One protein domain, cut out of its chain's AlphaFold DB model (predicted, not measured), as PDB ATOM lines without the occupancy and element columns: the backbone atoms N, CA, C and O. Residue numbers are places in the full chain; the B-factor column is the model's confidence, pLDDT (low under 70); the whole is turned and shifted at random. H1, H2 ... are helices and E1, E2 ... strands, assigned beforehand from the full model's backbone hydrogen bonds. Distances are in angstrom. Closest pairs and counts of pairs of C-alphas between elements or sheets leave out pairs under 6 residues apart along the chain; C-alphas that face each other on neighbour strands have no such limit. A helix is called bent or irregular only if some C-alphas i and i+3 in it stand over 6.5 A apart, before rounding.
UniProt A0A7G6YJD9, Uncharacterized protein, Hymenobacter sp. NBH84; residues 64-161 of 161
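AT A GLANCE: This is residues 64 to 161 of the 161 residues of an uncharacterized protein of Hymenobacter sp. NBH84 (UniProt A0A7G6YJD9). A strongly twisted sheet of five strands makes the core, with helix H2 packed along one face and helix H1 crossing the other, in three layers. The printed part has 98 residues, with two named helices and five named strands in the order E1 H1 E2 E3 E4 E5 H2. The sheet runs E1 E2 E3 E4 E5, all antiparallel; the class is mixed. The whole is compact, with a radius of gyration of the C-alphas of 13.0 A and spans of 37 by 28 by 27 A.

HOW THE PARTS SIT: Edge strand E1, residues 69 to 71, is antiparallel to E2, residues 100 to 105; N 70 and O 104 are within hydrogen-bond range at 3.0 A. H1, residues 77 to 87, is on the sheet at a height over the sheet of 8.8 A, across the strands, at 90 degrees to E2 on the local plane; their closest C-alphas, Ala 77 and Pro 101, are 5.7 A apart. E2, E3, residues 110 to 114, E4, residues 120 to 124, and E5, residues 137 to 141, form a meander, each strand the antiparallel neighbour of the one before, in successive hairpins. N 112 and O 103, N 113 and O 121, and N 141 and O 120 are within hydrogen-bond range, each at 2.8 A. H2, residues 144 to 159, is on the opposite face at a height of 8.1 A, along E4 at 17 degrees on the local plane; the closest C-alphas of H2 and E5, Phe 147 and Phe 141, are 5.6 A apart. Every O i to N i+4 pair is within range in H1, 10 of 12 in H2.

IN THESE COORDINATES: E1 begins at C-alpha 69 (157.217, 331.156, 213.973). H1 measures 15.8 A, E2 15.4 A and H2 20.3 A. H2, only just irregular with C-alphas 150 and 153 6.9 A apart, ends at C-alpha 159 (157.082, 338.706, 207.206).

THE WHOLE: The C-alphas farthest apart, Pro 90 and Ser 161, are 39.2 A apart. The printed part has no cut. H1 to E2 and E4 to E5 are long links. Residues 129 to 133 and 135 have pLDDT under 70.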
ATOM      1  N   SER A  64     151.446 322.727 212.765       92.62
ATOM      2  CA  SER A  64     151.847 323.373 211.518       92.62
ATOM      3  C   SER A  64     152.336 324.780 211.839       92.62
ATOM      4  O   SER A  64     151.567 325.597 212.340       92.62
ATOM      5  N   TRP A  65     153.610 325.043 211.574       94.25
ATOM      6  CA  TRP A  65     154.238 326.340 211.810       94.25
ATOM      7  C   TRP A  65     154.300 327.151 210.518       94.25
ATOM      8  O   TRP A  65     154.561 326.595 209.451       94.25
ATOM      9  N   LEU A  66     154.091 328.459 210.635       94.81
ATOM     10  CA  LEU A  66     154.272 329.440 209.569       94.81
ATOM     11  C   LEU A  66     155.379 330.406 209.988       94.81
ATOM     12  O   LEU A  66     155.415 330.820 211.148       94.81
ATOM     13  N   ALA A  67     156.271 330.766 209.064       93.56
ATOM     14  CA  ALA A  67     157.319 331.741 209.347       93.56
ATOM     15  C   ALA A  67     156.700 333.079 209.814       93.56
ATOM     16  O   ALA A  67     155.593 333.410 209.415       93.56
ATOM     17  N   PRO A  68     157.351 333.846 210.702       95.00
ATOM     18  CA  PRO A  68     158.643 333.579 211.330       95.00
ATOM     19  C   PRO A  68     158.551 332.637 212.544       95.00
ATOM     20  O   PRO A  68     159.550 332.436 213.236       95.00
ATOM     21  N   TRP A  69     157.380 332.073 212.851       96.50
ATOM     22  CA  TRP A  69     157.217 331.156 213.973       96.50
ATOM     23  C   TRP A  69     157.770 329.769 213.655       96.50
ATOM     24  O   TRP A  69     157.535 329.202 212.590       96.50
ATOM     25  N   ALA A  70     158.471 329.191 214.624       94.44
ATOM     26  CA  ALA A  70     158.974 327.830 214.535       94.44
ATOM     27  C   ALA A  70     158.912 327.124 215.890       94.44
ATOM     28  O   ALA A  70     158.932 327.759 216.952       94.44
ATOM     29  N   ALA A  71     158.884 325.790 215.842       93.38
ATOM     30  CA  ALA A  71     159.111 324.960 217.015       93.38
ATOM     31  C   ALA A  71     160.462 325.300 217.656       93.38
ATOM     32  O   ALA A  71     161.434 325.632 216.970       93.38
ATOM     33  N   LEU A  72     160.532 325.185 218.980       90.75
ATOM     34  CA  LEU A  72     161.796 325.390 219.672       90.75
ATOM     35  C   LEU A  72     162.819 324.303 219.317       90.75
ATOM     36  O   LEU A  72     162.454 323.126 219.253       90.75
ATOM     37  N   PRO A  73     164.100 324.676 219.150       84.56
ATOM     38  CA  PRO A  73     165.180 323.711 219.041       84.56
ATOM     39  C   PRO A  73     165.206 322.750 220.233       84.56
ATOM     40  O   PRO A  73     164.911 323.118 221.375       84.56
ATOM     41  N   GLU A  74     165.612 321.510 219.979       81.31
ATOM     42  CA  GLU A  74     165.769 320.523 221.040       81.31
ATOM     43  C   GLU A  74     166.746 321.032 222.116       81.31
ATOM     44  O   GLU A  74     167.784 321.625 221.823       81.31
ATOM     45  N   GLY A  75     166.380 320.856 223.387       82.44
ATOM     46  CA  GLY A  75     167.186 321.300 224.527       82.44
ATOM     47  C   GLY A  75     167.099 322.796 224.867       82.44
ATOM     48  O   GLY A  75     167.512 323.177 225.963       82.44
ATOM     49  N   SER A  76     166.506 323.655 224.024       86.69
ATOM     50  CA  SER A  76     166.427 325.098 224.318       86.69
ATOM     51  C   SER A  76     165.317 325.469 225.307       86.69
ATOM     52  O   SER A  76     165.331 326.564 225.870       86.69
ATOM     53  N   ALA A  77     164.358 324.569 225.549       88.31
ATOM     54  CA  ALA A  77     163.202 324.812 226.415       88.31
ATOM     55  C   ALA A  77     163.595 325.272 227.831       88.31
ATOM     56  O   ALA A  77     162.970 326.173 228.392       88.31
ATOM     57  N   LYS A  78     164.672 324.705 228.395       88.06
ATOM     58  CA  LYS A  78     165.167 325.069 229.731       88.06
ATOM     59  C   LYS A  78     165.591 326.537 229.805       88.06
ATOM     60  O   LYS A  78     165.243 327.216 230.766       88.06
ATOM     61  N   THR A  79     166.280 327.033 228.779       89.94
ATOM     62  CA  THR A  79     166.758 328.420 228.709       89.94
ATOM     63  C   THR A  79     165.596 329.408 228.693       89.94
ATOM     64  O   THR A  79     165.574 330.341 229.492       89.94
ATOM     65  N   PHE A  80     164.594 329.179 227.841       91.38
ATOM     66  CA  PHE A  80     163.422 330.058 227.755       91.38
ATOM     67  C   PHE A  80     162.596 330.047 229.038       91.38
ATOM     68  O   PHE A  80     162.198 331.102 229.524       91.38
ATOM     69  N   HIS A  81     162.409 328.872 229.639       89.69
ATOM     70  CA  HIS A  81     161.729 328.772 230.924       89.69
ATOM     71  C   HIS A  81     162.472 329.549 232.021       89.69
ATOM     72  O   HIS A  81     161.857 330.320 232.755       89.69
ATOM     73  N   GLN A  82     163.795 329.391 232.121       89.62
ATOM     74  CA  GLN A  82     164.605 330.133 233.088       89.62
ATOM     75  C   GLN A  82     164.527 331.644 232.862       89.62
ATOM     76  O   GLN A  82     164.408 332.385 233.836       89.62
ATOM     77  N   GLN A  83     164.556 332.093 231.606       90.69
ATOM     78  CA  GLN A  83     164.421 333.509 231.279       90.69
ATOM     79  C   GLN A  83     163.053 334.052 231.700       90.69
ATOM     80  O   GLN A  83     162.992 335.070 232.386       90.69
ATOM     81  N   LEU A  84     161.968 333.335 231.383       90.75
ATOM     82  CA  LEU A  84     160.621 333.699 231.819       90.75
ATOM     83  C   LEU A  84     160.575 333.873 233.343       90.75
ATOM     84  O   LEU A  84     160.158 334.917 233.831       90.75
ATOM     85  N   GLN A  85     161.072 332.900 234.111       88.69
ATOM     86  CA  GLN A  85     161.063 332.982 235.578       88.69
ATOM     87  C   GLN A  85     161.891 334.150 236.138       88.69
ATOM     88  O   GLN A  85     161.573 334.657 237.209       88.69
ATOM     89  N   GLN A  86     162.949 334.580 235.443       87.00
ATOM     90  CA  GLN A  86     163.760 335.728 235.862       87.00
ATOM     91  C   GLN A  86     163.074 337.074 235.614       87.00
ATOM     92  O   GLN A  86     163.378 338.043 236.312       87.00
ATOM     93  N   GLU A  87     162.202 337.152 234.612       87.38
ATOM     94  CA  GLU A  87     161.499 338.384 234.247       87.38
ATOM     95  C   GLU A  87     160.147 338.525 234.943       87.38
ATOM     96  O   GLU A  87     159.709 339.642 235.207       87.38
ATOM     97  N   LEU A  88     159.495 337.409 235.281       87.88
ATOM     98  CA  LEU A  88     158.202 337.426 235.950       87.88
ATOM     99  C   LEU A  88     158.274 338.111 237.321       87.88
ATOM    100  O   LEU A  88     159.022 337.715 238.215       87.88
ATOM    101  N   THR A  89     157.400 339.094 237.517       84.00
ATOM    102  CA  THR A  89     157.139 339.691 238.830       84.00
ATOM    103  C   THR A  89     155.970 338.978 239.522       84.00
ATOM    104  O   THR A  89     155.121 338.412 238.834       84.00
ATOM    105  N   PRO A  90     155.855 339.023 240.865       85.00
ATOM    106  CA  PRO A  90     154.756 338.378 241.595       85.00
ATOM    107  C   PRO A  90     153.340 338.812 241.190       85.00
ATOM    108  O   PRO A  90     152.381 338.099 241.467       85.00
ATOM    109  N   LEU A  91     153.200 339.980 240.561       84.38
ATOM    110  CA  LEU A  91     151.921 340.499 240.073       84.38
ATOM    111  C   LEU A  91     151.581 340.015 238.655       84.38
ATOM    112  O   LEU A  91     150.468 340.242 238.184       84.38
ATOM    113  N   HIS A  92     152.523 339.379 237.958       85.88
ATOM    114  CA  HIS A  92     152.319 338.945 236.586       85.88
ATOM    115  C   HIS A  92     151.388 337.715 236.529       85.88
ATOM    116  O   HIS A  92     151.581 336.776 237.301       85.88
ATOM    117  N   PRO A  93     150.434 337.634 235.579       88.44
ATOM    118  CA  PRO A  93     149.468 336.530 235.501       88.44
ATOM    119  C   PRO A  93     150.072 335.125 235.350       88.44
ATOM    120  O   PRO A  93     149.445 334.145 235.726       88.44
ATOM    121  N   LEU A  94     151.281 335.020 234.791       89.88
ATOM    122  CA  LEU A  94     152.033 333.760 234.668       89.88
ATOM    123  C   LEU A  94     152.929 333.439 235.878       89.88
ATOM    124  O   LEU A  94     153.597 332.404 235.879       89.88
ATOM    125  N   TYR A  95     152.987 334.303 236.895       88.56
ATOM    126  CA  TYR A  95     153.833 334.071 238.062       88.56
ATOM    127  C   TYR A  95     153.406 332.800 238.804       88.56
ATOM    128  O   TYR A  95     152.252 332.644 239.196       88.56
ATOM    129  N   GLY A  96     154.347 331.868 238.977       86.50
ATOM    130  CA  GLY A  96     154.092 330.572 239.608       86.50
ATOM    131  C   GLY A  96     153.318 329.562 238.749       86.50
ATOM    132  O   GLY A  96     153.085 328.447 239.215       86.50
ATOM    133  N   ILE A  97     152.950 329.897 237.505       89.62
ATOM    134  CA  ILE A  97     152.295 328.962 236.582       89.62
ATOM    135  C   ILE A  97     153.365 328.160 235.822       89.62
ATOM    136  O   ILE A  97     154.266 328.755 235.222       89.62
ATOM    137  N   PRO A  98     153.287 326.814 235.794       87.00
ATOM    138  CA  PRO A  98     154.222 325.994 235.031       87.00
ATOM    139  C   PRO A  98     153.903 326.077 233.531       87.00
ATOM    140  O   PRO A  98     153.153 325.269 232.990       87.00
ATOM    141  N   ALA A  99     154.475 327.085 232.872       90.69
ATOM    142  CA  ALA A  99     154.364 327.325 231.437       90.69
ATOM    143  C   ALA A  99     155.492 326.605 230.669       90.69
ATOM    144  O   ALA A  99     156.679 326.799 230.968       90.69
ATOM    145  N   LEU A 100     155.128 325.785 229.675       91.44
ATOM    146  CA  LEU A 100     156.073 325.056 228.824       91.44
ATOM    147  C   LEU A 100     156.340 325.840 227.533       91.44
ATOM    148  O   LEU A 100     155.413 326.001 226.744       91.44
ATOM    149  N   PRO A 101     157.576 326.280 227.258       93.19
ATOM    150  CA  PRO A 101     157.901 326.900 225.979       93.19
ATOM    151  C   PRO A 101     157.858 325.852 224.852       93.19
ATOM    152  O   PRO A 101     158.461 324.785 224.977       93.19
ATOM    153  N   ILE A 102     157.154 326.154 223.755       93.56
ATOM    154  CA  ILE A 102     156.958 325.236 222.613       93.56
ATOM    155  C   ILE A 102     157.339 325.834 221.250       93.56
ATOM    156  O   ILE A 102     157.640 325.084 220.321       93.56
ATOM    157  N   GLY A 103     157.359 327.160 221.119       94.38
ATOM    158  CA  GLY A 103     157.703 327.836 219.870       94.38
ATOM    159  C   GLY A 103     158.307 329.213 220.106       94.38
ATOM    160  O   GLY A 103     158.169 329.782 221.189       94.38
ATOM    161  N   LYS A 104     158.979 329.747 219.092       95.75
ATOM    162  CA  LYS A 104     159.564 331.092 219.106       95.75
ATOM    163  C   LYS A 104     159.307 331.782 217.770       95.75
ATOM    164  O   LYS A 104     159.339 331.135 216.724       95.75
ATOM    165  N   ASN A 105     159.085 333.090 217.826       95.62
ATOM    166  CA  ASN A 105     159.118 333.948 216.652       95.62
ATOM    167  C   ASN A 105     160.586 334.267 216.307       95.62
ATOM    168  O   ASN A 105     161.338 334.752 217.150       95.62
ATOM    169  N   GLY A 106     161.022 333.958 215.088       92.25
ATOM    170  CA  GLY A 106     162.391 334.203 214.624       92.25
ATOM    171  C   GLY A 106     162.723 335.676 214.358       92.25
ATOM    172  O   GLY A 106     163.902 336.017 214.295       92.25
ATOM    173  N   GLY A 107     161.716 336.540 214.217       88.56
ATOM    174  CA  GLY A 107     161.872 337.980 213.986       88.56
ATOM    175  C   GLY A 107     161.783 338.840 215.251       88.56
ATOM    176  O   GLY A 107     162.134 340.017 215.204       88.56
ATOM    177  N   THR A 108     161.330 338.281 216.379       90.56
ATOM    178  CA  THR A 108     161.132 339.012 217.642       90.56
ATOM    179  C   THR A 108     161.576 338.194 218.861       90.56
ATOM    180  O   THR A 108     161.989 337.033 218.776       90.56
ATOM    181  N   ASP A 109     161.479 338.793 220.046       90.69
ATOM    182  CA  ASP A 109     161.690 338.101 221.320       90.69
ATOM    183  C   ASP A 109     160.421 337.437 221.875       90.69
ATOM    184  O   ASP A 109     160.353 337.082 223.054       90.69
ATOM    185  N   ASP A 110     159.431 337.206 221.009       95.25
ATOM    186  CA  ASP A 110     158.210 336.503 221.375       95.25
ATOM    187  C   ASP A 110     158.435 334.989 221.446       95.25
ATOM    188  O   ASP A 110     158.982 334.351 220.536       95.25
ATOM    189  N   VAL A 111     157.959 334.396 222.535       96.00
ATOM    190  CA  VAL A 111     158.024 332.959 222.793       96.00
ATOM    191  C   VAL A 111     156.628 332.456 223.130       96.00
ATOM    192  O   VAL A 111     155.920 333.042 223.950       96.00
ATOM    193  N   LEU A 112     156.224 331.363 222.486       96.69
ATOM    194  CA  LEU A 112     154.949 330.703 222.721       96.69
ATOM    195  C   LEU A 112     155.098 329.657 223.824       96.69
ATOM    196  O   LEU A 112     155.914 328.736 223.720       96.69
ATOM    197  N   TYR A 113     154.246 329.765 224.836       95.06
ATOM    198  CA  TYR A 113     154.140 328.832 225.942       95.06
ATOM    199  C   TYR A 113     152.793 328.114 225.931       95.06
ATOM    200  O   TYR A 113     151.749 328.731 225.728       95.06
ATOM    201  N   GLN A 114     152.818 326.818 226.215       93.12
ATOM    202  CA  GLN A 114     151.644 326.021 226.536       93.12
ATOM    203  C   GLN A 114     151.429 326.010 228.053       93.12
ATOM    204  O   GLN A 114     152.362 325.771 228.827       93.12
ATOM    205  N   LEU A 115     150.195 326.268 228.472       92.19
ATOM    206  CA  LEU A 115     149.788 326.286 229.872       92.19
ATOM    207  C   LEU A 115     149.148 324.945 230.285       92.19
ATOM    208  O   LEU A 115     148.699 324.182 229.424       92.19
ATOM    209  N   PRO A 116     149.082 324.633 231.595       89.00
ATOM    210  CA  PRO A 116     148.535 323.362 232.087       89.00
ATOM    211  C   PRO A 116     147.055 323.136 231.756       89.00
ATOM    212  O   PRO A 116     146.599 321.998 231.696       89.00
ATOM    213  N   ASP A 117     146.308 324.217 231.548       87.81
ATOM    214  CA  ASP A 117     144.888 324.222 231.199       87.81
ATOM    215  C   ASP A 117     144.640 324.171 229.680       87.81
ATOM    216  O   ASP A 117     143.528 324.421 229.233       87.81
ATOM    217  N   GLN A 118     145.663 323.818 228.888       88.06
ATOM    218  CA  GLN A 118     145.636 323.722 227.419       88.06
ATOM    219  C   GLN A 118     145.511 325.062 226.679       88.06
ATOM    220  O   GLN A 118     145.493 325.071 225.446       88.06
ATOM    221  N   ARG A 119     145.507 326.187 227.401       94.69
ATOM    222  CA  ARG A 119     145.637 327.514 226.799       94.69
ATOM    223  C   ARG A 119     147.079 327.788 226.389       94.69
ATOM    224  O   ARG A 119     148.020 327.093 226.785       94.69
ATOM    225  N   PHE A 120     147.250 328.838 225.602       95.75
ATOM    226  CA  PHE A 120     148.544 329.283 225.105       95.75
ATOM    227  C   PHE A 120     148.810 330.720 225.538       95.75
ATOM    228  O   PHE A 120     147.889 331.523 225.691       95.75
ATOM    229  N   ALA A 121     150.080 331.050 225.725       97.06
ATOM    230  CA  ALA A 121     150.523 332.399 226.022       97.06
ATOM    231  C   ALA A 121     151.698 332.760 225.115       97.06
ATOM    232  O   ALA A 121     152.717 332.073 225.121       97.06
ATOM    233  N   VAL A 122     151.567 333.838 224.348       96.94
ATOM    234  CA  VAL A 122     152.716 334.483 223.710       96.94
ATOM    235  C   VAL A 122     153.280 335.477 224.705       96.94
ATOM    236  O   VAL A 122     152.549 336.329 225.208       96.94
ATOM    237  N   VAL A 123     154.569 335.349 224.990       94.88
ATOM    238  CA  VAL A 123     155.274 336.204 225.937       94.88
ATOM    239  C   VAL A 123     156.431 336.883 225.223       94.88
ATOM    240  O   VAL A 123     157.304 336.200 224.685       94.88
ATOM    241  N   HIS A 124     156.445 338.212 225.250       93.19
ATOM    242  CA  HIS A 124     157.560 339.015 224.767       93.19
ATOM    243  C   HIS A 124     158.611 339.137 225.870       93.19
ATOM    244  O   HIS A 124     158.388 339.830 226.872       93.19
ATOM    245  N   LEU A 125     159.739 338.448 225.701       89.44
ATOM    246  CA  LEU A 125     160.831 338.463 226.674       89.44
ATOM    247  C   LEU A 125     161.722 339.691 226.459       89.44
ATOM    248  O   LEU A 125     162.118 340.000 225.341       89.44
ATOM    249  N   GLY A 126     162.068 340.387 227.539       84.56
ATOM    250  CA  GLY A 126     162.951 341.553 227.483       84.56
ATOM    251  C   GLY A 126     164.446 341.209 227.503       84.56
ATOM    252  O   GLY A 126     165.267 342.083 227.219       84.56
ATOM    253  N   TRP A 127     164.804 339.982 227.897       78.12
ATOM    254  CA  TRP A 127     166.138 339.404 228.144       78.12
ATOM    255  C   TRP A 127     167.004 340.110 229.203       78.12
ATOM    256  O   TRP A 127     167.714 339.467 229.976       78.12
ATOM    257  N   THR A 128     166.932 341.437 229.276       72.75
ATOM    258  CA  THR A 128     167.749 342.319 230.123       72.75
ATOM    259  C   THR A 128     166.921 343.135 231.122       72.75
ATOM    260  O   THR A 128     167.478 343.727 232.045       72.75
ATOM    261  N   ARG A 129     165.587 343.145 230.989       66.50
ATOM    262  CA  ARG A 129     164.666 344.022 231.739       66.50
ATOM    263  C   ARG A 129     164.030 343.334 232.948       66.50
ATOM    264  O   ARG A 129     162.812 343.231 233.059       66.50
ATOM    265  N   ARG A 130     164.860 342.835 233.866       65.56
ATOM    266  CA  ARG A 130     164.375 342.172 235.090       65.56
ATOM    267  C   ARG A 130     163.613 343.156 235.985       65.56
ATOM    268  O   ARG A 130     164.162 344.190 236.352       65.56
ATOM    269  N   GLY A 131     162.398 342.794 236.398       60.19
ATOM    270  CA  GLY A 131     161.625 343.551 237.390       60.19
ATOM    271  C   GLY A 131     160.990 344.848 236.882       60.19
ATOM    272  O   GLY A 131     160.487 345.626 237.691       60.19
ATOM    273  N   ASP A 132     160.998 345.083 235.569       66.94
ATOM    274  CA  ASP A 132     160.228 346.159 234.948       66.94
ATOM    275  C   ASP A 132     158.741 345.779 234.956       66.94
ATOM    276  O   ASP A 132     158.370 344.732 234.443       66.94
ATOM    277  N   SER A 133     157.865 346.618 235.514       64.75
ATOM    278  CA  SER A 133     156.419 346.348 235.542       64.75
ATOM    279  C   SER A 133     155.770 346.256 234.156       64.75
ATOM    280  O   SER A 133     154.652 345.757 234.041       64.75
ATOM    281  N   THR A 134     156.433 346.757 233.111       70.62
ATOM    282  CA  THR A 134     155.952 346.704 231.725       70.62
ATOM    283  C   THR A 134     156.311 345.388 231.028       70.62
ATOM    284  O   THR A 134     155.712 345.078 229.997       70.62
ATOM    285  N   TYR A 135     157.233 344.595 231.588       69.50
ATOM    286  CA  TYR A 135     157.691 343.330 231.013       69.50
ATOM    287  C   TYR A 135     157.605 342.158 232.013       69.50
ATOM    288  O   TYR A 135     157.685 342.347 233.224       69.50
ATOM    289  N   PRO A 136     157.457 340.920 231.524       81.00
ATOM    290  CA  PRO A 136     157.204 340.573 230.130       81.00
ATOM    291  C   PRO A 136     155.759 340.903 229.715       81.00
ATOM    292  O   PRO A 136     154.833 340.831 230.523       81.00
ATOM    293  N   GLN A 137     155.553 341.267 228.447       86.75
ATOM    294  CA  GLN A 137     154.201 341.437 227.904       86.75
ATOM    295  C   GLN A 137     153.641 340.072 227.521       86.75
ATOM    296  O   GLN A 137     154.348 339.268 226.916       86.75
ATOM    297  N   THR A 138     152.378 339.813 227.861       92.75
ATOM    298  CA  THR A 138     151.757 338.503 227.638       92.75
ATOM    299  C   THR A 138     150.401 338.628 226.957       92.75
ATOM    300  O   THR A 138     149.529 339.364 227.421       92.75
ATOM    301  N   ASN A 139     150.199 337.840 225.902       95.38
ATOM    302  CA  ASN A 139     148.917 337.649 225.232       95.38
ATOM    303  C   ASN A 139     148.464 336.196 225.399       95.38
ATOM    304  O   ASN A 139     149.212 335.273 225.081       95.38
ATOM    305  N   PHE A 140     147.238 335.998 225.880       96.75
ATOM    306  CA  PHE A 140     146.656 334.674 226.079       96.75
ATOM    307  C   PHE A 140     145.763 334.278 224.908       96.75
ATOM    308  O   PHE A 140     145.025 335.105 224.376       96.75
ATOM    309  N   PHE A 141     145.783 332.993 224.574       96.62
ATOM    310  CA  PHE A 141     144.952 332.383 223.547       96.62
ATOM    311  C   PHE A 141     144.294 331.133 224.114       96.62
ATOM    312  O   PHE A 141     144.932 330.334 224.800       96.62
ATOM    313  N   GLU A 142     143.016 330.955 223.804       95.06
ATOM    314  CA  GLU A 142     142.221 329.858 224.359       95.06
ATOM    315  C   GLU A 142     142.707 328.483 223.886       95.06
ATOM    316  O   GLU A 142     142.653 327.501 224.616       95.06
ATOM    317  N   ASN A 143     143.193 328.406 222.649       92.81
ATOM    318  CA  ASN A 143     143.655 327.174 222.026       92.81
ATOM    319  C   ASN A 143     144.597 327.483 220.850       92.81
ATOM    320  O   ASN A 143     144.826 328.643 220.499       92.81
ATOM    321  N   TRP A 144     145.124 326.428 220.224       93.12
ATOM    322  CA  TRP A 144     146.041 326.532 219.090       93.12
ATOM    323  C   TRP A 144     145.444 327.307 217.907       93.12
ATOM    324  O   TRP A 144     146.102 328.183 217.356       93.12
ATOM    325  N   THR A 145     144.186 327.040 217.548       94.88
ATOM    326  CA  THR A 145     143.502 327.728 216.440       94.88
ATOM    327  C   THR A 145     143.404 329.231 216.688       94.88
ATOM    328  O   THR A 145     143.650 330.023 215.779       94.88
ATOM    329  N   ALA A 146     143.091 329.637 217.922       96.44
ATOM    330  CA  ALA A 146     143.074 331.045 218.309       96.44
ATOM    331  C   ALA A 146     144.462 331.684 218.160       96.44
ATOM    332  O   ALA A 146     144.568 332.766 217.596       96.44
ATOM    333  N   PHE A 147     145.529 331.007 218.592       96.75
ATOM    334  CA  PHE A 147     146.897 331.494 218.392       96.75
ATOM    335  C   PHE A 147     147.263 331.634 216.905       96.75
ATOM    336  O   PHE A 147     147.801 332.667 216.503       96.75
ATOM    337  N   VAL A 148     146.947 330.631 216.081       95.38
ATOM    338  CA  VAL A 148     147.253 330.661 214.643       95.38
ATOM    339  C   VAL A 148     146.570 331.851 213.973       95.38
ATOM    340  O   VAL A 148     147.242 332.709 213.408       95.38
ATOM    341  N   THR A 149     145.249 331.943 214.118       96.12
ATOM    342  CA  THR A 149     144.427 332.958 213.439       96.12
ATOM    343  C   THR A 149     144.676 334.379 213.940       96.12
ATOM    344  O   THR A 149     144.666 335.327 213.161       96.12
ATOM    345  N   GLN A 150     144.904 334.556 215.244       96.38
ATOM    346  CA  GLN A 150     145.018 335.889 215.844       96.38
ATOM    347  C   GLN A 150     146.454 336.404 215.916       96.38
ATOM    348  O   GLN A 150     146.648 337.588 216.185       96.38
ATOM    349  N   ARG A 151     147.464 335.541 215.738       95.81
ATOM    350  CA  ARG A 151     148.869 335.946 215.852       95.81
ATOM    351  C   ARG A 151     149.765 335.371 214.767       95.81
ATOM    352  O   ARG A 151     150.418 336.150 214.084       95.81
ATOM    353  N   MET A 152     149.811 334.050 214.596       95.69
ATOM    354  CA  MET A 152     150.770 333.434 213.667       95.69
ATOM    355  C   MET A 152     150.544 333.878 212.214       95.69
ATOM    356  O   MET A 152     151.500 334.242 211.540       95.69
ATOM    357  N   GLU A 153     149.296 333.876 211.740       94.94
ATOM    358  CA  GLU A 153     148.950 334.265 210.366       94.94
ATOM    359  C   GLU A 153     149.229 335.749 210.094       94.94
ATOM    360  O   GLU A 153     149.721 336.096 209.021       94.94
ATOM    361  N   LEU A 154     148.959 336.620 211.075       93.56
ATOM    362  CA  LEU A 154     149.249 338.052 210.976       93.56
ATOM    363  C   LEU A 154     150.757 338.311 210.894       93.56
ATOM    364  O   LEU A 154     151.201 339.048 210.013       93.56
ATOM    365  N   ASP A 155     151.538 337.673 211.771       93.44
ATOM    366  CA  ASP A 155     152.999 337.789 211.769       93.44
ATOM    367  C   ASP A 155     153.596 337.225 210.466       93.44
ATOM    368  O   ASP A 155     154.522 337.817 209.915       93.44
ATOM    369  N   ASN A 156     153.045 336.124 209.939       94.00
ATOM    370  CA  ASN A 156     153.465 335.547 208.659       94.00
ATOM    371  C   ASN A 156     153.193 336.494 207.486       94.00
ATOM    372  O   ASN A 156     154.077 336.724 206.666       94.00
ATOM    373  N   MET A 157     151.988 337.070 207.403       91.12
ATOM    374  CA  MET A 157     151.665 338.039 206.348       91.12
ATOM    375  C   MET A 157     152.592 339.258 206.372       91.12
ATOM    376  O   MET A 157     152.959 339.741 205.307       91.12
ATOM    377  N   GLY A 158     152.971 339.741 207.559       85.44
ATOM    378  CA  GLY A 158     153.914 340.855 207.697       85.44
ATOM    379  C   GLY A 158     155.381 340.483 207.454       85.44
ATOM    380  O   GLY A 158     156.204 341.373 207.274       85.44
ATOM    381  N   TYR A 159     155.727 339.194 207.474       81.31
ATOM    382  CA  TYR A 159     157.082 338.706 207.206       81.31
ATOM    383  C   TYR A 159     157.341 338.471 205.711       81.31
ATOM    384  O   TYR A 159     158.448 338.704 205.237       81.31
ATOM    385  N   GLU A 160     156.321 338.027 204.976       80.50
ATOM    386  CA  GLU A 160     156.394 337.748 203.532       80.50
ATOM    387  C   GLU A 160     156.197 339.001 202.645       80.50
ATOM    388  O   GLU A 160     156.255 338.902 201.418       80.50
ATOM    389  N   SER A 161     155.927 340.169 203.243       73.62
ATOM    390  CA  SER A 161     155.706 341.455 202.557       73.62
ATOM    391  C   SER A 161     156.980 342.279 202.396       73.62
ATOM    392  O   SER A 161     157.196 342.820 201.289       73.62
TER     393      SER A 161